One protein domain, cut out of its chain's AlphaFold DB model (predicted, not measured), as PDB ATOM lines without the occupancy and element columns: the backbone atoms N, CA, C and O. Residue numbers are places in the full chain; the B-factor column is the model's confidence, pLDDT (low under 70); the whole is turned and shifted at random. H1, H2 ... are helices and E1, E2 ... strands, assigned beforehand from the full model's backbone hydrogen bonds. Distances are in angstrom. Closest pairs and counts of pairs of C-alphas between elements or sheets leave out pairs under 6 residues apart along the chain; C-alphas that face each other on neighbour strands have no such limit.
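AT A GLANCE: This is residues 4 to 118 and 202 to 238 of the 238 residues of an uncharacterized protein of SAR324 cluster bacterium (UniProt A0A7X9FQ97). A four-stranded parallel sheet forms the core, covered by H4 and H5 on one face and by H2 and H6 on the other, as three layers. The hairpin E5 and E6 packs beside edge strand E4, while H1 and H7 meet at the end of the domain where the sheet's strands begin. The 152 printed residues, with seven named helices and six named strands, run H1 E1 H2 E2 H3 H4 E3 H5 E4 H6 H7 E5 E6; the large sheet has the order E2, E1, E3, E4, and the class is mixed, helices and strands. The whole is compact, with a radius of gyration of the C-alphas of 15.1 A and spans of 46 by 32 by 30 A.

IN THESE COORDINATES: H1, residues 7 to 17, begins at C-alpha 7 (163.863, 210.504, 183.502) and is 16.0 A long. E1 is residues 26 to 30, H2 33 to 43, 15.0 A, E2 49 to 53 and H3 55 to 58. H4, residues 66 to 78, is 18.3 A long, and E3, 81 to 86, is 16.5 A. H5 is residues 91 to 102, 16.1 A, and E4 108 to 112. H6, residues 203 to 214, is 16.3 A long; H7 is 219 to 225, E5 226 to 228, and E6 235 to 237, ending at C-alpha 237 (182.341, 221.766, 195.549).

HOW THE PARTS SIT: E1 and E3 are parallel at 12 degrees, with N 29 and O 83 2.8 A apart, within hydrogen-bond range. E2 and E1 have N 50 and O 26 at 2.9 A; E3 and E4 have N 111 and O 84 at 2.8 A. E1, H2, E2 and E3, H5, E4 are strand-helix-strand units, parallel neighbour strands joined through a helix; E2, H3 H4, E3 is a split one, with E1 between its strands. The three crossovers are right-handed. H6 is over E1 and E3 at a height over the sheet of 8.8 A; H4 is over the same strands on the opposite face, at 10.4 A. H6, with residues 204 to 208 alone, touches H2, C-alphas 208 and 43 being closest at 7.1 A. H3 touches H4, closest C-alphas 57 and 68, 5.9 A. H7 only grazes the sheet and touches H1, closest C-alphas 219 and 13, 7.5 A. The hairpin E5 and E6 has N 227 and O 236 at 2.9 A. Every O i to N i+4 pair is within range in H1, H2, H4, H5, H6 and H7; H3 is too short for one.

THE WHOLE: The C-alphas farthest apart, of Asp 5 and Pro 115, are 49.2 A apart. Residues 119 to 201 are not printed, and C-alphas 118 and 202 are 10.4 A apart across this cut. Of the links that are printed whole, none is long. Mean pLDDT of the printed part is 86.2; residues 4 to 6, 19 to 22 and 55 to 66 are under 70.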
ATOM      1  N   PHE A   4     167.234 205.288 179.117       56.88
ATOM      2  CA  PHE A   4     165.899 205.870 178.960       56.88
ATOM      3  C   PHE A   4     164.950 205.666 180.155       56.88
ATOM      4  O   PHE A   4     163.867 206.254 180.156       56.88
ATOM      5  N   ASP A   5     165.357 204.908 181.178       60.62
ATOM      6  CA  ASP A   5     164.579 204.695 182.406       60.62
ATOM      7  C   ASP A   5     164.855 205.788 183.470       60.62
ATOM      8  O   ASP A   5     164.169 205.843 184.488       60.62
ATOM      9  N   ASN A   6     165.844 206.671 183.251       60.78
ATOM     10  CA  ASN A   6     166.365 207.630 184.244       60.78
ATOM     11  C   ASN A   6     165.760 209.056 184.164       60.78
ATOM     12  O   ASN A   6     166.354 210.014 184.655       60.78
ATOM     13  N   GLY A   7     164.571 209.214 183.574       74.38
ATOM     14  CA  GLY A   7     163.863 210.504 183.502       74.38
ATOM     15  C   GLY A   7     164.292 211.424 182.347       74.38
ATOM     16  O   GLY A   7     165.212 211.120 181.591       74.38
ATOM     17  N   LEU A   8     163.576 212.543 182.170       74.75
ATOM     18  CA  LEU A   8     163.712 213.445 181.010       74.75
ATOM     19  C   LEU A   8     165.110 214.081 180.902       74.75
ATOM     20  O   LEU A   8     165.661 214.159 179.807       74.75
ATOM     21  N   LEU A   9     165.707 214.475 182.031       74.25
ATOM     22  CA  LEU A   9     167.031 215.105 182.068       74.25
ATOM     23  C   LEU A   9     168.153 214.160 181.629       74.25
ATOM     24  O   LEU A   9     169.017 214.562 180.859       74.25
ATOM     25  N   ALA A  10     168.115 212.892 182.047       75.56
ATOM     26  CA  ALA A  10     169.100 211.901 181.615       75.56
ATOM     27  C   ALA A  10     169.006 211.619 180.106       75.56
ATOM     28  O   ALA A  10     170.024 211.410 179.450       75.56
ATOM     29  N   LYS A  11     167.791 211.661 179.538       76.06
ATOM     30  CA  LYS A  11     167.584 211.549 178.087       76.06
ATOM     31  C   LYS A  11     168.157 212.752 177.345       76.06
ATOM     32  O   LYS A  11     168.865 212.555 176.368       76.06
ATOM     33  N   ARG A  12     167.889 213.975 177.819       75.69
ATOM     34  CA  ARG A  12     168.463 215.203 177.244       75.69
ATOM     35  C   ARG A  12     169.984 215.186 177.288       75.69
ATOM     36  O   ARG A  12     170.611 215.388 176.260       75.69
ATOM     37  N   GLN A  13     170.566 214.862 178.442       76.25
ATOM     38  CA  GLN A  13     172.016 214.757 178.600       76.25
ATOM     39  C   GLN A  13     172.621 213.752 177.608       76.25
ATOM     40  O   GLN A  13     173.585 214.073 176.923       76.25
ATOM     41  N   PHE A  14     171.995 212.587 177.432       76.62
ATOM     42  CA  PHE A  14     172.437 211.604 176.442       76.62
ATOM     43  C   PHE A  14     172.347 212.118 174.991       76.62
ATOM     44  O   PHE A  14     173.256 211.890 174.199       76.62
ATOM     45  N   ILE A  15     171.282 212.841 174.619       77.50
ATOM     46  CA  ILE A  15     171.158 213.446 173.277       77.50
ATOM     47  C   ILE A  15     172.229 214.535 173.074       77.50
ATOM     48  O   ILE A  15     172.814 214.625 171.992       77.50
ATOM     49  N   ARG A  16     172.530 215.319 174.119       76.31
ATOM     50  CA  ARG A  16     173.585 216.346 174.110       76.31
ATOM     51  C   ARG A  16     174.968 215.753 173.885       76.31
ATOM     52  O   ARG A  16     175.700 216.282 173.054       76.31
ATOM     53  N   GLU A  17     175.291 214.658 174.571       74.00
ATOM     54  CA  GLU A  17     176.558 213.924 174.420       74.00
ATOM     55  C   GLU A  17     176.757 213.378 173.001       74.00
ATOM     56  O   GLU A  17     177.885 213.265 172.531       74.00
ATOM     57  N   LEU A  18     175.665 213.079 172.292       75.19
ATOM     58  CA  LEU A  18     175.697 212.640 170.897       75.19
ATOM     59  C   LEU A  18     175.760 213.800 169.889       75.19
ATOM     60  O   LEU A  18     175.813 213.550 168.687       75.19
ATOM     61  N   GLY A  19     175.722 215.057 170.347       68.69
ATOM     62  CA  GLY A  19     175.709 216.237 169.476       68.69
ATOM     63  C   GLY A  19     174.420 216.392 168.661       68.69
ATOM     64  O   GLY A  19     174.401 217.117 167.672       68.69
ATOM     65  N   LEU A  20     173.343 215.708 169.059       68.31
ATOM     66  CA  LEU A  20     172.063 215.684 168.340       68.31
ATOM     67  C   LEU A  20     171.057 216.718 168.875       68.31
ATOM     68  O   LEU A  20     169.908 216.738 168.440       68.31
ATOM     69  N   ASP A  21     171.484 217.548 169.829       69.38
ATOM     70  CA  ASP A  21     170.655 218.547 170.499       69.38
ATOM     71  C   ASP A  21     171.043 219.973 170.078       69.38
ATOM     72  O   ASP A  21     172.190 220.386 170.281       69.38
ATOM     73  N   ALA A  22     170.069 220.708 169.536       63.19
ATOM     74  CA  ALA A  22     170.152 222.133 169.206       63.19
ATOM     75  C   ALA A  22     169.366 223.015 170.203       63.19
ATOM     76  O   ALA A  22     169.163 224.200 169.945       63.19
ATOM     77  N   GLU A  23     168.886 222.452 171.319       79.94
ATOM     78  CA  GLU A  23     168.208 223.209 172.372       79.94
ATOM     79  C   GLU A  23     169.162 224.186 173.081       79.94
ATOM     80  O   GLU A  23     170.383 223.999 173.139       79.94
ATOM     81  N   VAL A  24     168.575 225.228 173.677       83.00
ATOM     82  CA  VAL A  24     169.278 226.157 174.567       83.00
ATOM     83  C   VAL A  24     169.877 225.373 175.735       83.00
ATOM     84  O   VAL A  24     169.176 224.657 176.456       83.00
ATOM     85  N   ARG A  25     171.188 225.519 175.931       88.31
ATOM     86  CA  ARG A  25     171.943 224.879 177.019       88.31
ATOM     87  C   ARG A  25     172.301 225.859 178.119       88.31
ATOM     88  O   ARG A  25     172.430 225.447 179.270       88.31
ATOM     89  N   ILE A  26     172.454 227.133 177.769       94.19
ATOM     90  CA  ILE A  26     172.855 228.187 178.695       94.19
ATOM     91  C   ILE A  26     171.951 229.395 178.523       94.19
ATOM     92  O   ILE A  26     171.656 229.808 177.402       94.19
ATOM     93  N   ARG A  27     171.580 229.998 179.647       94.94
ATOM     94  CA  ARG A  27     170.938 231.308 179.691       94.94
ATOM     95  C   ARG A  27     171.834 232.289 180.404       94.94
ATOM     96  O   ARG A  27     172.268 232.026 181.524       94.94
ATOM     97  N   ILE A  28     172.102 233.414 179.755       95.56
ATOM     98  CA  ILE A  28     172.782 234.540 180.375       95.56
ATOM     99  C   ILE A  28     171.781 235.654 180.665       95.56
ATOM    100  O   ILE A  28     171.116 236.167 179.772       95.56
ATOM    101  N   TYR A  29     171.663 236.007 181.934       94.19
ATOM    102  CA  TYR A  29     170.781 237.045 182.436       94.19
ATOM    103  C   TYR A  29     171.588 238.304 182.699       94.19
ATOM    104  O   TYR A  29     172.561 238.252 183.446       94.19
ATOM    105  N   VAL A  30     171.184 239.427 182.120       93.38
ATOM    106  CA  VAL A  30     171.907 240.697 182.221       93.38
ATOM    107  C   VAL A  30     170.985 241.810 182.697       93.38
ATOM    108  O   VAL A  30     169.785 241.767 182.445       93.38
ATOM    109  N   GLU A  31     171.519 242.796 183.411       88.06
ATOM    110  CA  GLU A  31     170.697 243.804 184.089       88.06
ATOM    111  C   GLU A  31     170.053 244.855 183.170       88.06
ATOM    112  O   GLU A  31     168.954 245.335 183.478       88.06
ATOM    113  N   GLY A  32     170.708 245.217 182.066       88.44
ATOM    114  CA  GLY A  32     170.275 246.327 181.230       88.44
ATOM    115  C   GLY A  32     170.568 246.173 179.735       88.44
ATOM    116  O   GLY A  32     171.154 245.185 179.280       88.44
ATOM    117  N   PRO A  33     170.146 247.173 178.937       90.62
ATOM    118  CA  PRO A  33     170.242 247.132 177.481       90.62
ATOM    119  C   PRO A  33     171.687 247.209 176.966       90.62
ATOM    120  O   PRO A  33     171.973 246.692 175.885       90.62
ATOM    121  N   THR A  34     172.595 247.845 177.714       92.69
ATOM    122  CA  THR A  34     174.019 247.937 177.352       92.69
ATOM    123  C   THR A  34     174.664 246.552 177.412       92.69
ATOM    124  O   THR A  34     175.264 246.097 176.439       92.69
ATOM    125  N   GLU A  35     174.492 245.852 178.529       94.56
ATOM    126  CA  GLU A  35     174.992 244.501 178.759       94.56
ATOM    127  C   GLU A  35     174.335 243.523 177.787       94.56
ATOM    128  O   GLU A  35     175.021 242.709 177.169       94.56
ATOM    129  N   TYR A  36     173.017 243.642 177.593       94.75
ATOM    130  CA  TYR A  36     172.270 242.815 176.648       94.75
ATOM    131  C   TYR A  36     172.851 242.893 175.248       94.75
ATOM    132  O   TYR A  36     173.121 241.856 174.642       94.75
ATOM    133  N   ALA A  37     173.098 244.099 174.740       95.56
ATOM    134  CA  ALA A  37     173.687 244.258 173.422       95.56
ATOM    135  C   ALA A  37     175.137 243.769 173.369       95.56
ATOM    136  O   ALA A  37     175.517 243.116 172.396       95.56
ATOM    137  N   ALA A  38     175.929 244.009 174.419       96.88
ATOM    138  CA  ALA A  38     177.313 243.555 174.475       96.88
ATOM    139  C   ALA A  38     177.422 242.020 174.421       96.88
ATOM    140  O   ALA A  38     178.143 241.471 173.586       96.88
ATOM    141  N   PHE A  39     176.665 241.319 175.269       97.06
ATOM    142  CA  PHE A  39     176.645 239.858 175.288       97.06
ATOM    143  C   PHE A  39     176.002 239.274 174.034       97.06
ATOM    144  O   PHE A  39     176.540 238.319 173.480       97.06
ATOM    145  N   SER A  40     174.910 239.866 173.539       96.06
ATOM    146  CA  SER A  40     174.276 239.422 172.290       96.06
ATOM    147  C   SER A  40     175.242 239.508 171.111       96.06
ATOM    148  O   SER A  40     175.299 238.579 170.312       96.06
ATOM    149  N   TYR A  41     176.042 240.575 171.028       96.44
ATOM    150  CA  TYR A  41     177.054 240.730 169.984       96.44
ATOM    151  C   TYR A  41     178.146 239.653 170.071       96.44
ATOM    152  O   TYR A  41     178.458 239.003 169.076       96.44
ATOM    153  N   LEU A  42     178.718 239.434 171.261       96.69
ATOM    154  CA  LEU A  42     179.820 238.480 171.450       96.69
ATOM    155  C   LEU A  42     179.381 237.020 171.304       96.69
ATOM    156  O   LEU A  42     180.158 236.177 170.853       96.69
ATOM    157  N   LEU A  43     178.146 236.714 171.704       95.88
ATOM    158  CA  LEU A  43     177.630 235.350 171.769       95.88
ATOM    159  C   LEU A  43     176.755 234.973 170.568       95.88
ATOM    160  O   LEU A  43     176.367 233.814 170.465       95.88
ATOM    161  N   GLN A  44     176.519 235.893 169.626       92.50
ATOM    162  CA  GLN A  44     175.743 235.655 168.402       92.50
ATOM    163  C   GLN A  44     176.097 234.344 167.665       92.50
ATOM    164  O   GLN A  44     175.177 233.689 167.168       92.50
ATOM    165  N   PRO A  45     177.375 233.914 167.566       91.19
ATOM    166  CA  PRO A  45     177.708 232.667 166.876       91.19
ATOM    167  C   PRO A  45     177.193 231.388 167.566       91.19
ATOM    168  O   PRO A  45     177.193 230.327 166.942       91.19
ATOM    169  N   TRP A  46     176.774 231.460 168.833       90.62
ATOM    170  CA  TRP A  46     176.502 230.306 169.693       90.62
ATOM    171  C   TRP A  46     175.001 230.111 169.922       90.62
ATOM    172  O   TRP A  46     174.419 230.645 170.862       90.62
ATOM    173  N   GLN A  47     174.364 229.288 169.085       87.81
ATOM    174  CA  GLN A  47     172.909 229.052 169.118       87.81
ATOM    175  C   GLN A  47     172.405 228.388 170.410       87.81
ATOM    176  O   GLN A  47     171.223 228.468 170.731       87.81
ATOM    177  N   GLN A  48     173.292 227.730 171.158       91.06
ATOM    178  CA  GLN A  48     172.985 227.078 172.431       91.06
ATOM    179  C   GLN A  48     172.914 228.067 173.606       91.06
ATOM    180  O   GLN A  48     172.590 227.651 174.722       91.06
ATOM    181  N   ILE A  49     173.252 229.340 173.379       93.62
ATOM    182  CA  ILE A  49     173.294 230.381 174.403       93.62
ATOM    183  C   ILE A  49     172.198 231.412 174.130       93.62
ATOM    184  O   ILE A  49     172.122 231.990 173.051       93.62
ATOM    185  N   GLU A  50     171.369 231.667 175.137       94.06
ATOM    186  CA  GLU A  50     170.281 232.643 175.083       94.06
ATOM    187  C   GLU A  50     170.565 233.803 176.051       94.06
ATOM    188  O   GLU A  50     170.858 233.573 177.225       94.06
ATOM    189  N   VAL A  51     170.495 235.049 175.569       94.00
ATOM    190  CA  VAL A  51     170.714 236.271 176.367       94.00
ATOM    191  C   VAL A  51     169.361 236.860 176.779       94.00
ATOM    192  O   VAL A  51     168.490 237.042 175.933       94.00
ATOM    193  N   PHE A  52     169.184 237.194 178.059       90.88
ATOM    194  CA  PHE A  52     167.957 237.770 178.619       90.88
ATOM    195  C   PHE A  52     168.212 239.082 179.349       90.88
ATOM    196  O   PHE A  52     168.993 239.125 180.296       90.88
ATOM    197  N   ASP A  53     167.459 240.118 178.984       88.00
ATOM    198  CA  ASP A  53     167.395 241.375 179.730       88.00
ATOM    199  C   ASP A  53     166.468 241.243 180.957       88.00
ATOM    200  O   ASP A  53     165.266 240.956 180.854       88.00
ATOM    201  N   LEU A  54     167.042 241.448 182.140       82.62
ATOM    202  CA  LEU A  54     166.375 241.383 183.433       82.62
ATOM    203  C   LEU A  54     165.594 242.651 183.780       82.62
ATOM    204  O   LEU A  54     164.749 242.592 184.683       82.62
ATOM    205  N   ALA A  55     165.804 243.773 183.083       69.69
ATOM    206  CA  ALA A  55     165.072 245.011 183.330       69.69
ATOM    207  C   ALA A  55     163.551 244.774 183.278       69.69
ATOM    208  O   ALA A  55     162.806 245.267 184.123       69.69
ATOM    209  N   GLY A  56     163.068 243.914 182.377       55.19
ATOM    210  CA  GLY A  56     161.653 243.527 182.325       55.19
ATOM    211  C   GLY A  56     161.180 242.623 183.476       55.19
ATOM    212  O   GLY A  56     159.995 242.633 183.818       55.19
ATOM    213  N   GLN A  57     162.081 241.855 184.098       58.91
ATOM    214  CA  GLN A  57     161.758 240.793 185.063       58.91
ATOM    215  C   GLN A  57     161.845 241.242 186.529       58.91
ATOM    216  O   GLN A  57     161.109 240.724 187.375       58.91
ATOM    217  N   PHE A  58     162.690 242.231 186.847       55.03
ATOM    218  CA  PHE A  58     162.742 242.833 188.186       55.03
ATOM    219  C   PHE A  58     161.704 243.953 188.395       55.03
ATOM    220  O   PHE A  58     161.309 244.209 189.535       55.03
ATOM    221  N   ILE A  59     161.222 244.597 187.321       47.16
ATOM    222  CA  ILE A  59     160.403 245.826 187.388       47.16
ATOM    223  C   ILE A  59     158.884 245.561 187.529       47.16
ATOM    224  O   ILE A  59     158.147 246.448 187.974       47.16
ATOM    225  N   GLN A  60     158.370 244.354 187.254       39.69
ATOM    226  CA  GLN A  60     156.924 244.075 187.346       39.69
ATOM    227  C   GLN A  60     156.398 243.909 188.795       39.69
ATOM    228  O   GLN A  60     156.156 242.813 189.297       39.69
ATOM    229  N   GLY A  61     156.119 245.045 189.447       44.25
ATOM    230  CA  GLY A  61     155.151 245.175 190.546       44.25
ATOM    231  C   GLY A  61     155.572 244.628 191.919       44.25
ATOM    232  O   GLY A  61     156.721 244.277 192.155       44.25
ATOM    233  N   LYS A  62     154.615 244.564 192.866       43.12
ATOM    234  CA  LYS A  62     154.783 244.163 194.292       43.12
ATOM    235  C   LYS A  62     155.378 242.748 194.522       43.12
ATOM    236  O   LYS A  62     155.433 242.297 195.661       43.12
ATOM    237  N   ARG A  63     155.814 242.049 193.466       53.06
ATOM    238  CA  ARG A  63     156.480 240.734 193.460       53.06
ATOM    239  C   ARG A  63     157.859 240.800 192.776       53.06
ATOM    240  O   ARG A  63     158.216 239.901 192.014       53.06
ATOM    241  N   LYS A  64     158.624 241.870 193.030       58.28
ATOM    242  CA  LYS A  64     160.010 242.036 192.552       58.28
ATOM    243  C   LYS A  64     160.827 240.761 192.821       58.28
ATOM    244  O   LYS A  64     160.808 240.247 193.937       58.28
ATOM    245  N   GLY A  65     161.496 240.224 191.799       59.59
ATOM    246  CA  GLY A  65     162.378 239.052 191.918       59.59
ATOM    247  C   GLY A  65     161.703 237.676 191.896       59.59
ATOM    248  O   GLY A  65     162.400 236.680 191.718       59.59
ATOM    249  N   PHE A  66     160.373 237.587 192.018       62.25
ATOM    250  CA  PHE A  66     159.676 236.294 191.951       62.25
ATOM    251  C   PHE A  66     159.765 235.689 190.545       62.25
ATOM    252  O   PHE A  66     160.095 234.520 190.405       62.25
ATOM    253  N   ALA A  67     159.552 236.499 189.502       76.31
ATOM    254  CA  ALA A  67     159.643 236.045 188.113       76.31
ATOM    255  C   ALA A  67     161.054 235.551 187.752       76.31
ATOM    256  O   ALA A  67     161.205 234.478 187.176       76.31
ATOM    257  N   PHE A  68     162.088 236.296 188.154       83.69
ATOM    258  CA  PHE A  68     163.478 235.904 187.929       83.69
ATOM    259  C   PHE A  68     163.825 234.586 188.636       83.69
ATOM    260  O   PHE A  68     164.400 233.679 188.042       83.69
ATOM    261  N   ARG A  69     163.412 234.439 189.896       87.69
ATOM    262  CA  ARG A  69     163.648 233.216 190.663       87.69
ATOM    263  C   ARG A  69     162.899 232.005 190.095       87.69
ATOM    264  O   ARG A  69     163.454 230.911 190.084       87.69
ATOM    265  N   GLU A  70     161.673 232.189 189.609       87.38
ATOM    266  CA  GLU A  70     160.947 231.137 188.886       87.38
ATOM    267  C   GLU A  70     161.682 230.732 187.602       87.38
ATOM    268  O   GLU A  70     161.800 229.540 187.331       87.38
ATOM    269  N   ASN A  71     162.258 231.685 186.860       89.62
ATOM    270  CA  ASN A  71     163.085 231.373 185.691       89.62
ATOM    271  C   ASN A  71     164.305 230.517 186.062       89.62
ATOM    272  O   ASN A  71     164.530 229.498 185.419       89.62
ATOM    273  N   LEU A  72     165.015 230.840 187.148       93.06
ATOM    274  CA  LEU A  72     166.136 230.024 187.638       93.06
ATOM    275  C   LEU A  72     165.713 228.585 187.998       93.06
ATOM    276  O   LEU A  72     166.411 227.624 187.684       93.06
ATOM    277  N   ILE A  73     164.538 228.417 188.611       92.25
ATOM    278  CA  ILE A  73     163.986 227.089 188.922       92.25
ATOM    279  C   ILE A  73     163.616 226.330 187.636       92.25
ATOM    280  O   ILE A  73     163.794 225.113 187.551       92.25
ATOM    281  N   LEU A  74     163.069 227.025 186.637       91.00
ATOM    282  CA  LEU A  74     162.729 226.438 185.341       91.00
ATOM    283  C   LEU A  74     163.978 226.026 184.557       91.00
ATOM    284  O   LEU A  74     163.962 224.963 183.927       91.00
ATOM    285  N   ASP A  75     165.046 226.817 184.635       93.00
ATOM    286  CA  ASP A  75     166.362 226.487 184.093       93.00
ATOM    287  C   ASP A  75     166.899 225.208 184.733       93.00
ATOM    288  O   ASP A  75     167.218 224.255 184.015       93.00
ATOM    289  N   ASP A  76     166.883 225.129 186.071       92.56
ATOM    290  CA  ASP A  76     167.382 223.958 186.798       92.56
ATOM    291  C   ASP A  76     166.628 222.682 186.414       92.56
ATOM    292  O   ASP A  76     167.218 221.649 186.084       92.56
ATOM    293  N   ARG A  77     165.296 222.771 186.350       90.12
ATOM    294  CA  ARG A  77     164.433 221.663 185.909       90.12
ATOM    295  C   ARG A  77     164.670 221.254 184.459       90.12
ATOM    296  O   ARG A  77     164.398 220.106 184.106       90.12
ATOM    297  N   SER A  78     165.129 222.180 183.623       88.19
ATOM    298  CA  SER A  78     165.375 221.948 182.200       88.19
ATOM    299  C   SER A  78     166.800 221.491 181.907       88.19
ATOM    300  O   SER A  78     167.061 221.047 180.786       88.19
ATOM    301  N   GLY A  79     167.692 221.538 182.898       90.06
ATOM    302  CA  GLY A  79     169.110 221.259 182.721       90.06
ATOM    303  C   GLY A  79     169.816 222.362 181.937       90.06
ATOM    304  O   GLY A  79     170.653 222.057 181.085       90.06
ATOM    305  N   VAL A  80     169.406 223.613 182.147       92.25
ATOM    306  CA  VAL A  80     169.987 224.808 181.530       92.25
ATOM    307  C   VAL A  80     170.903 225.475 182.545       92.25
ATOM    308  O   VAL A  80     170.528 225.664 183.698       92.25
ATOM    309  N   PHE A  81     172.118 225.806 182.122       94.25
ATOM    310  CA  PHE A  81     173.093 226.484 182.963       94.25
ATOM    311  C   PHE A  81     172.807 227.990 182.978       94.25
ATOM    312  O   PHE A  81     172.732 228.607 181.917       94.25
ATOM    313  N   SER A  82     172.659 228.594 184.155       95.31
ATOM    314  CA  SER A  82     172.327 230.022 184.271       95.31
ATOM    315  C   SER A  82     173.578 230.838 184.611       95.31
ATOM    316  O   SER A  82     174.217 230.609 185.636       95.31
ATOM    317  N   VAL A  83     173.930 231.817 183.783       95.94
ATOM    318  CA  VAL A  83     174.958 232.819 184.101       95.94
ATOM    319  C   VAL A  83     174.283 234.160 184.325       95.94
ATOM    320  O   VAL A  83     173.495 234.600 183.503       95.94
ATOM    321  N   ILE A  84     174.547 234.805 185.451       95.25
ATOM    322  CA  ILE A  84     173.914 236.078 185.799       95.25
ATOM    323  C   ILE A  84     174.979 237.169 185.812       95.25
ATOM    324  O   ILE A  84     176.021 236.998 186.432       95.25
ATOM    325  N   VAL A  85     174.729 238.297 185.160       94.81
ATOM    326  CA  VAL A  85     175.609 239.466 185.161       94.81
ATOM    327  C   VAL A  85     174.805 240.656 185.655       94.81
ATOM    328  O   VAL A  85     173.855 241.089 185.005       94.81
ATOM    329  N   LEU A  86     175.170 241.150 186.833       91.69
ATOM    330  CA  LEU A  86     174.520 242.285 187.470       91.69
ATOM    331  C   LEU A  86     175.437 243.496 187.484       91.69
ATOM    332  O   LEU A  86     176.667 243.370 187.582       91.69
ATOM    333  N   ASP A  87     174.802 244.658 187.439       86.81
ATOM    334  CA  ASP A  87     175.447 245.891 187.824       86.81
ATOM    335  C   ASP A  87     175.504 245.967 189.364       86.81
ATOM    336  O   ASP A  87     174.688 245.385 190.089       86.81
ATOM    337  N   GLY A  88     176.546 246.598 189.894       81.12
ATOM    338  CA  GLY A  88     176.811 246.658 191.331       81.12
ATOM    339  C   GLY A  88     175.941 247.664 192.085       81.12
ATOM    340  O   GLY A  88     176.064 247.775 193.306       81.12
ATOM    341  N   ASP A  89     175.092 248.410 191.380       79.88
ATOM    342  CA  ASP A  89     174.385 249.593 191.872       79.88
ATOM    343  C   ASP A  89     173.040 249.275 192.559       79.88
ATOM    344  O   ASP A  89     172.565 250.058 193.388       79.88
ATOM    345  N   ARG A  90     172.430 248.114 192.275       82.94
ATOM    346  CA  ARG A  90     171.144 247.694 192.860       82.94
ATOM    347  C   ARG A  90     171.295 246.580 193.888       82.94
ATOM    348  O   ARG A  90     171.180 245.391 193.581       82.94
ATOM    349  N   GLU A  91     171.410 246.972 195.158       85.25
ATOM    350  CA  GLU A  91     171.503 246.038 196.295       85.25
ATOM    351  C   GLU A  91     170.364 245.001 196.340       85.25
ATOM    352  O   GLU A  91     170.595 243.847 196.706       85.25
ATOM    353  N   ASP A  92     169.146 245.376 195.929       84.19
ATOM    354  CA  ASP A  92     168.001 244.460 195.852       84.19
ATOM    355  C   ASP A  92     168.271 243.283 194.895       84.19
ATOM    356  O   ASP A  92     167.995 242.130 195.242       84.19
ATOM    357  N   ASN A  93     168.849 243.550 193.718       86.75
ATOM    358  CA  ASN A  93     169.165 242.525 192.719       86.75
ATOM    359  C   ASN A  93     170.264 241.593 193.237       86.75
ATOM    360  O   ASN A  93     170.118 240.368 193.187       86.75
ATOM    361  N   ILE A  94     171.312 242.175 193.829       89.62
ATOM    362  CA  ILE A  94     172.411 241.436 194.463       89.62
ATOM    363  C   ILE A  94     171.867 240.521 195.566       89.62
ATOM    364  O   ILE A  94     172.205 239.340 195.638       89.62
ATOM    365  N   ARG A  95     170.973 241.027 196.420       90.25
ATOM    366  CA  ARG A  95     170.372 240.235 197.497       90.25
ATOM    367  C   ARG A  95     169.550 239.065 196.960       90.25
ATOM    368  O   ARG A  95     169.612 237.974 197.528       90.25
ATOM    369  N   ILE A  96     168.780 239.274 195.892       89.81
ATOM    370  CA  ILE A  96     167.962 238.220 195.278       89.81
ATOM    371  C   ILE A  96     168.851 237.102 194.726       89.81
ATOM    372  O   ILE A  96     168.572 235.934 195.005       89.81
ATOM    373  N   ILE A  97     169.926 237.433 193.997       92.19
ATOM    374  CA  ILE A  97     170.805 236.407 193.419       92.19
ATOM    375  C   ILE A  97     171.597 235.658 194.492       92.19
ATOM    376  O   ILE A  97     171.674 234.432 194.444       92.19
ATOM    377  N   LYS A  98     172.104 236.360 195.515       94.69
ATOM    378  CA  LYS A  98     172.813 235.719 196.630       94.69
ATOM    379  C   LYS A  98     171.911 234.746 197.371       94.69
ATOM    380  O   LYS A  98     172.301 233.606 197.588       94.69
ATOM    381  N   LYS A  99     170.669 235.144 197.651       94.12
ATOM    382  CA  LYS A  99     169.670 234.258 198.256       94.12
ATOM    383  C   LYS A  99     169.339 233.057 197.362       94.12
ATOM    384  O   LYS A  99     169.149 231.955 197.863       94.12
ATOM    385  N   ALA A 100     169.272 233.241 196.042       93.69
ATOM    386  CA  ALA A 100     169.062 232.131 195.113       93.69
ATOM    387  C   ALA A 100     170.246 231.148 195.082       93.69
ATOM    388  O   ALA A 100     170.026 229.946 194.949       93.69
ATOM    389  N   ALA A 101     171.478 231.641 195.242       95.88
ATOM    390  CA  ALA A 101     172.674 230.813 195.380       95.88
ATOM    391  C   ALA A 101     172.731 230.096 196.745       95.88
ATOM    392  O   ALA A 101     173.005 228.901 196.791       95.88
ATOM    393  N   GLU A 102     172.400 230.786 197.844       96.12
ATOM    394  CA  GLU A 102     172.298 230.204 199.196       96.12
ATOM    395  C   GLU A 102     171.295 229.047 199.251       96.12
ATOM    396  O   GLU A 102     171.553 228.011 199.862       96.12
ATOM    397  N   GLU A 103     170.153 229.224 198.591       95.44
ATOM    398  CA  GLU A 103     169.098 228.218 198.490       95.44
ATOM    399  C   GLU A 103     169.323 227.216 197.347       95.44
ATOM    400  O   GLU A 103     168.467 226.368 197.100       95.44
ATOM    401  N   ASP A 104     170.475 227.298 196.674       95.00
ATOM    402  CA  ASP A 104     170.931 226.349 195.660       95.00
ATOM    403  C   ASP A 104     169.909 226.139 194.524       95.00
ATOM    404  O   ASP A 104     169.644 225.015 194.096       95.00
ATOM    405  N   LEU A 105     169.298 227.227 194.043       94.06
ATOM    406  CA  LEU A 105     168.154 227.189 193.119       94.06
ATOM    407  C   LEU A 105     168.520 226.994 191.646       94.06
ATOM    408  O   LEU A 105     167.626 226.769 190.835       94.06
ATOM    409  N   PHE A 106     169.796 227.119 191.291       94.69
ATOM    410  CA  PHE A 106     170.272 227.017 189.915       94.69
ATOM    411  C   PHE A 106     171.680 226.421 189.859       94.69
ATOM    412  O   PHE A 106     172.431 226.462 190.835       94.69
ATOM    413  N   CYS A 107     172.045 225.874 188.702       94.19
ATOM    414  CA  CYS A 107     173.420 225.504 188.382       94.19
ATOM    415  C   CYS A 107     173.993 226.561 187.445       94.19
ATOM    416  O   CYS A 107     173.429 226.809 186.379       94.19
ATOM    417  N   GLY A 108     175.081 227.209 187.847       94.12
ATOM    418  CA  GLY A 108     175.434 228.458 187.204       94.12
ATOM    419  C   GLY A 108     176.615 229.193 187.797       94.12
ATOM    420  O   GLY A 108     177.339 228.663 188.635       94.12
ATOM    421  N   GLN A 109     176.768 230.444 187.380       95.56
ATOM    422  CA  GLN A 109     177.658 231.421 188.007       95.56
ATOM    423  C   GLN A 109     177.001 232.800 187.991       95.56
ATOM    424  O   GLN A 109     176.090 233.044 187.199       95.56
ATOM    425  N   PHE A 110     177.463 233.712 188.839       95.19
ATOM    426  CA  PHE A 110     177.091 235.114 188.716       95.19
ATOM    427  C   PHE A 110     178.296 236.048 188.816       95.19
ATOM    428  O   PHE A 110     179.273 235.762 189.502       95.19
ATOM    429  N   TYR A 111     178.181 237.185 188.141       95.25
ATOM    430  CA  TYR A 111     179.149 238.264 188.078       95.25
ATOM    431  C   TYR A 111     178.475 239.541 188.575       95.25
ATOM    432  O   TYR A 111     177.339 239.832 188.204       95.25
ATOM    433  N   ILE A 112     179.170 240.295 189.425       93.50
ATOM    434  CA  ILE A 112     178.725 241.607 189.901       93.50
ATOM    435  C   ILE A 112     179.795 242.605 189.482       93.50
ATOM    436  O   ILE A 112     180.939 242.503 189.930       93.50
ATOM    437  N   SER A 113     179.428 243.537 188.611       91.94
ATOM    438  CA  SER A 113     180.344 244.573 188.141       91.94
ATOM    439  C   SER A 113     180.550 245.620 189.234       91.94
ATOM    440  O   SER A 113     179.598 246.036 189.885       91.94
ATOM    441  N   GLN A 114     181.796 246.036 189.462       87.38
ATOM    442  CA  GLN A 114     182.119 247.134 190.374       87.38
ATOM    443  C   GLN A 114     183.176 248.050 189.735       87.38
ATOM    444  O   GLN A 114     184.205 247.538 189.286       87.38
ATOM    445  N   PRO A 115     182.973 249.382 189.710       84.62
ATOM    446  CA  PRO A 115     181.809 250.107 190.236       84.62
ATOM    447  C   PRO A 115     180.554 249.979 189.359       84.62
ATOM    448  O   PRO A 115     179.461 250.034 189.905       84.62
ATOM    449  N   ASP A 116     180.721 249.775 188.051       90.38
ATOM    450  CA  ASP A 116     179.654 249.470 187.096       90.38
ATOM    451  C   ASP A 116     180.170 248.616 185.928       90.38
ATOM    452  O   ASP A 116     181.364 248.303 185.870       90.38
ATOM    453  N   PHE A 117     179.291 248.202 185.009       92.69
ATOM    454  CA  PHE A 117     179.668 247.366 183.865       92.69
ATOM    455  C   PHE A 117     180.802 247.978 183.028       92.69
ATOM    456  O   PHE A 117     181.768 247.282 182.703       92.69
ATOM    457  N   GLU A 118     180.731 249.266 182.692       93.69
ATOM    458  CA  GLU A 118     181.747 249.921 181.874       93.69
ATOM    459  C   GLU A 118     183.096 250.024 182.589       93.69
ATOM    460  O   GLU A 118     184.106 249.575 182.056       93.69
ATOM    461  N   ARG A 202     189.002 240.673 180.575       95.19
ATOM    462  CA  ARG A 202     187.905 241.528 181.043       95.19
ATOM    463  C   ARG A 202     186.775 240.663 181.613       95.19
ATOM    464  O   ARG A 202     186.481 239.626 181.018       95.19
ATOM    465  N   PRO A 203     186.081 241.086 182.684       94.44
ATOM    466  CA  PRO A 203     184.943 240.349 183.243       94.44
ATOM    467  C   PRO A 203     183.884 239.924 182.212       94.44
ATOM    468  O   PRO A 203     183.416 238.790 182.245       94.44
ATOM    469  N   LEU A 204     183.562 240.792 181.247       95.62
ATOM    470  CA  LEU A 204     182.684 240.503 180.107       95.62
ATOM    471  C   LEU A 204     183.193 239.310 179.281       95.62
ATOM    472  O   LEU A 204     182.426 238.409 178.942       95.62
ATOM    473  N   ILE A 205     184.490 239.291 178.973       96.62
ATOM    474  CA  ILE A 205     185.128 238.238 178.177       96.62
ATOM    475  C   ILE A 205     185.245 236.942 178.978       96.62
ATOM    476  O   ILE A 205     184.974 235.869 178.438       96.62
ATOM    477  N   ASP A 206     185.584 237.016 180.266       94.69
ATOM    478  CA  ASP A 206     185.590 235.839 181.137       94.69
ATOM    479  C   ASP A 206     184.195 235.208 181.241       94.69
ATOM    480  O   ASP A 206     184.061 233.995 181.075       94.69
ATOM    481  N   ALA A 207     183.147 236.021 181.411       94.69
ATOM    482  CA  ALA A 207     181.766 235.550 181.409       94.69
ATOM    483  C   ALA A 207     181.403 234.863 180.081       94.69
ATOM    484  O   ALA A 207     180.859 233.756 180.100       94.69
ATOM    485  N   CYS A 208     181.774 235.453 178.934       95.88
ATOM    486  CA  CYS A 208     181.614 234.831 177.613       95.88
ATOM    487  C   CYS A 208     182.348 233.485 177.510       95.88
ATOM    488  O   CYS A 208     181.775 232.491 177.067       95.88
ATOM    489  N   HIS A 209     183.602 233.407 177.952       93.81
ATOM    490  CA  HIS A 209     184.347 232.150 177.947       93.81
ATOM    491  C   HIS A 209     183.719 231.104 178.868       93.81
ATOM    492  O   HIS A 209     183.684 229.924 178.525       93.81
ATOM    493  N   THR A 210     183.206 231.512 180.027       91.25
ATOM    494  CA  THR A 210     182.513 230.621 180.960       91.25
ATOM    495  C   THR A 210     181.262 230.023 180.334       91.25
ATOM    496  O   THR A 210     181.109 228.803 180.393       91.25
ATOM    497  N   VAL A 211     180.417 230.824 179.676       93.06
ATOM    498  CA  VAL A 211     179.234 230.282 178.989       93.06
ATOM    499  C   VAL A 211     179.631 229.373 177.828       93.06
ATOM    500  O   VAL A 211     179.128 228.262 177.744       93.06
ATOM    501  N   ILE A 212     180.598 229.759 176.992       92.50
ATOM    502  CA  ILE A 212     181.030 228.932 175.854       92.50
ATOM    503  C   ILE A 212     181.561 227.576 176.335       92.50
ATOM    504  O   ILE A 212     181.157 226.534 175.824       92.50
ATOM    505  N   ARG A 213     182.410 227.566 177.370       89.62
ATOM    506  CA  ARG A 213     182.918 226.319 177.964       89.62
ATOM    507  C   ARG A 213     181.806 225.470 178.573       89.62
ATOM    508  O   ARG A 213     181.935 224.251 178.591       89.62
ATOM    509  N   ALA A 214     180.733 226.089 179.066       88.38
ATOM    510  CA  ALA A 214     179.613 225.386 179.679       88.38
ATOM    511  C   ALA A 214     178.716 224.633 178.684       88.38
ATOM    512  O   ALA A 214     177.913 223.810 179.122       88.38
ATOM    513  N   ILE A 215     178.858 224.856 177.369       87.62
ATOM    514  CA  ILE A 215     178.018 224.214 176.340       87.62
ATOM    515  C   ILE A 215     178.133 222.685 176.403       87.62
ATOM    516  O   ILE A 215     177.127 221.984 176.257       87.62
ATOM    517  N   ASP A 216     179.340 222.179 176.649       83.38
ATOM    518  CA  ASP A 216     179.660 220.746 176.625       83.38
ATOM    519  C   ASP A 216     179.793 220.134 178.027       83.38
ATOM    520  O   ASP A 216     180.241 218.998 178.190       83.38
ATOM    521  N   ILE A 217     179.401 220.876 179.061       84.19
ATOM    522  CA  ILE A 217     179.484 220.410 180.442       84.19
ATOM    523  C   ILE A 217     178.313 219.470 180.771       84.19
ATOM    524  O   ILE A 217     177.155 219.746 180.458       84.19
ATOM    525  N   ASP A 218     178.602 218.376 181.488       87.31
ATOM    526  CA  ASP A 218     177.568 217.510 182.068       87.31
ATOM    527  C   ASP A 218     176.827 218.249 183.192       87.31
ATOM    528  O   ASP A 218     177.330 218.420 184.313       87.31
ATOM    529  N   TYR A 219     175.603 218.672 182.879       89.75
ATOM    530  CA  TYR A 219     174.736 219.381 183.810       89.75
ATOM    531  C   TYR A 219     174.451 218.552 185.067       89.75
ATOM    532  O   TYR A 219     174.502 219.071 186.182       89.75
ATOM    533  N   LEU A 220     174.171 217.253 184.914       89.25
ATOM    534  CA  LEU A 220     173.814 216.377 186.031       89.25
ATOM    535  C   LEU A 220     175.003 216.163 186.963       89.25
ATOM    536  O   LEU A 220     174.829 216.152 188.187       89.25
ATOM    537  N   TYR A 221     176.204 216.022 186.401       90.44
ATOM    538  CA  TYR A 221     177.428 215.970 187.188       90.44
ATOM    539  C   TYR A 221     177.631 217.267 187.979       90.44
ATOM    540  O   TYR A 221     177.856 217.214 189.189       90.44
ATOM    541  N   ASN A 222     177.514 218.427 187.332       91.75
ATOM    542  CA  ASN A 222     177.742 219.715 187.992       91.75
ATOM    543  C   ASN A 222     176.703 219.965 189.076       91.75
ATOM    544  O   ASN A 222     177.064 220.255 190.211       91.75
ATOM    545  N   ARG A 223     175.424 219.729 188.778       92.38
ATOM    546  CA  ARG A 223     174.344 219.882 189.752       92.38
ATOM    547  C   ARG A 223     174.545 219.000 190.986       92.38
ATOM    548  O   ARG A 223     174.291 219.450 192.099       92.38
ATOM    549  N   ARG A 224     175.031 217.765 190.809       93.12
ATOM    550  CA  ARG A 224     175.275 216.816 191.909       93.12
ATOM    551  C   ARG A 224     176.478 217.185 192.774       93.12
ATOM    552  O   ARG A 224     176.429 216.945 193.975       93.12
ATOM    553  N   ASN A 225     177.552 217.701 192.178       94.62
ATOM    554  CA  ASN A 225     178.847 217.840 192.857       94.62
ATOM    555  C   ASN A 225     179.201 219.284 193.228       94.62
ATOM    556  O   ASN A 225     180.034 219.495 194.110       94.62
ATOM    557  N   LEU A 226     178.589 220.264 192.564       95.50
ATOM    558  CA  LEU A 226     178.908 221.679 192.694       95.50
ATOM    559  C   LEU A 226     177.676 222.491 193.102       95.50
ATOM    560  O   LEU A 226     176.532 222.100 192.850       95.50
ATOM    561  N   ARG A 227     177.935 223.638 193.726       95.75
ATOM    562  CA  ARG A 227     176.962 224.687 194.046       95.75
ATOM    563  C   ARG A 227     177.574 226.057 193.783       95.75
ATOM    564  O   ARG A 227     178.795 226.184 193.728       95.75
ATOM    565  N   VAL A 228     176.734 227.072 193.654       96.88
ATOM    566  CA  VAL A 228     177.192 228.459 193.526       96.88
ATOM    567  C   VAL A 228     177.522 229.005 194.912       96.88
ATOM    568  O   VAL A 228     176.692 228.944 195.816       96.88
ATOM    569  N   ASP A 229     178.725 229.540 195.095       96.75
ATOM    570  CA  ASP A 229     179.075 230.280 196.306       96.75
ATOM    571  C   ASP A 229     178.389 231.662 196.280       96.75
ATOM    572  O   ASP A 229     178.657 232.459 195.378       96.75
ATOM    573  N   PRO A 230     177.523 231.990 197.257       95.56
ATOM    574  CA  PRO A 230     176.785 233.253 197.281       95.56
ATOM    575  C   PRO A 230     177.668 234.488 197.500       95.56
ATOM    576  O   PRO A 230     177.212 235.613 197.299       95.56
ATOM    577  N   ASN A 231     178.924 234.327 197.918       94.00
ATOM    578  CA  ASN A 231     179.835 235.453 198.100       94.00
ATOM    579  C   ASN A 231     180.651 235.743 196.847       94.00
ATOM    580  O   ASN A 231     180.867 236.909 196.523       94.00
ATOM    581  N   THR A 232     181.099 234.695 196.156       93.19
ATOM    582  CA  THR A 232     182.008 234.823 195.010       93.19
ATOM    583  C   THR A 232     181.317 234.670 193.660       93.19
ATOM    584  O   THR A 232     181.890 235.065 192.650       93.19
ATOM    585  N   GLY A 233     180.123 234.075 193.623       93.88
ATOM    586  CA  GLY A 233     179.387 233.764 192.398       93.88
ATOM    587  C   GLY A 233     179.962 232.619 191.575       93.88
ATOM    588  O   GLY A 233     179.428 232.301 190.513       93.88
ATOM    589  N   LYS A 234     181.020 231.965 192.064       94.50
ATOM    590  CA  LYS A 234     181.690 230.856 191.382       94.50
ATOM    591  C   LYS A 234     181.097 229.514 191.789       94.50
ATOM    592  O   LYS A 234     180.569 229.355 192.890       94.50
ATOM    593  N   LEU A 235     181.242 228.525 190.910       93.06
ATOM    594  CA  LEU A 235     180.977 227.137 191.272       93.06
ATOM    595  C   LEU A 235     182.054 226.626 192.231       93.06
ATOM    596  O   LEU A 235     183.248 226.731 191.956       93.06
ATOM    597  N   VAL A 236     181.612 226.026 193.329       95.12
ATOM    598  CA  VAL A 236     182.451 225.368 194.331       95.12
ATOM    599  C   VAL A 236     181.921 223.968 194.606       95.12
ATOM    600  O   VAL A 236     180.736 223.693 194.408       95.12
ATOM    601  N   HIS A 237     182.788 223.073 195.076       93.62
ATOM    602  CA  HIS A 237     182.341 221.766 195.549       93.62
ATOM    603  C   HIS A 237     181.358 221.920 196.713       93.62
ATOM    604  O   HIS A 237     181.497 222.816 197.552       93.62
ATOM    605  N   ARG A 238     180.330 221.071 196.707       90.50
ATOM    606  CA  ARG A 238     179.311 221.034 197.760       90.50
ATOM    607  C   ARG A 238     179.901 220.676 199.113       90.50
ATOM    608  O   ARG A 238     180.715 219.729 199.164       90.50
TER     609      ARG A 238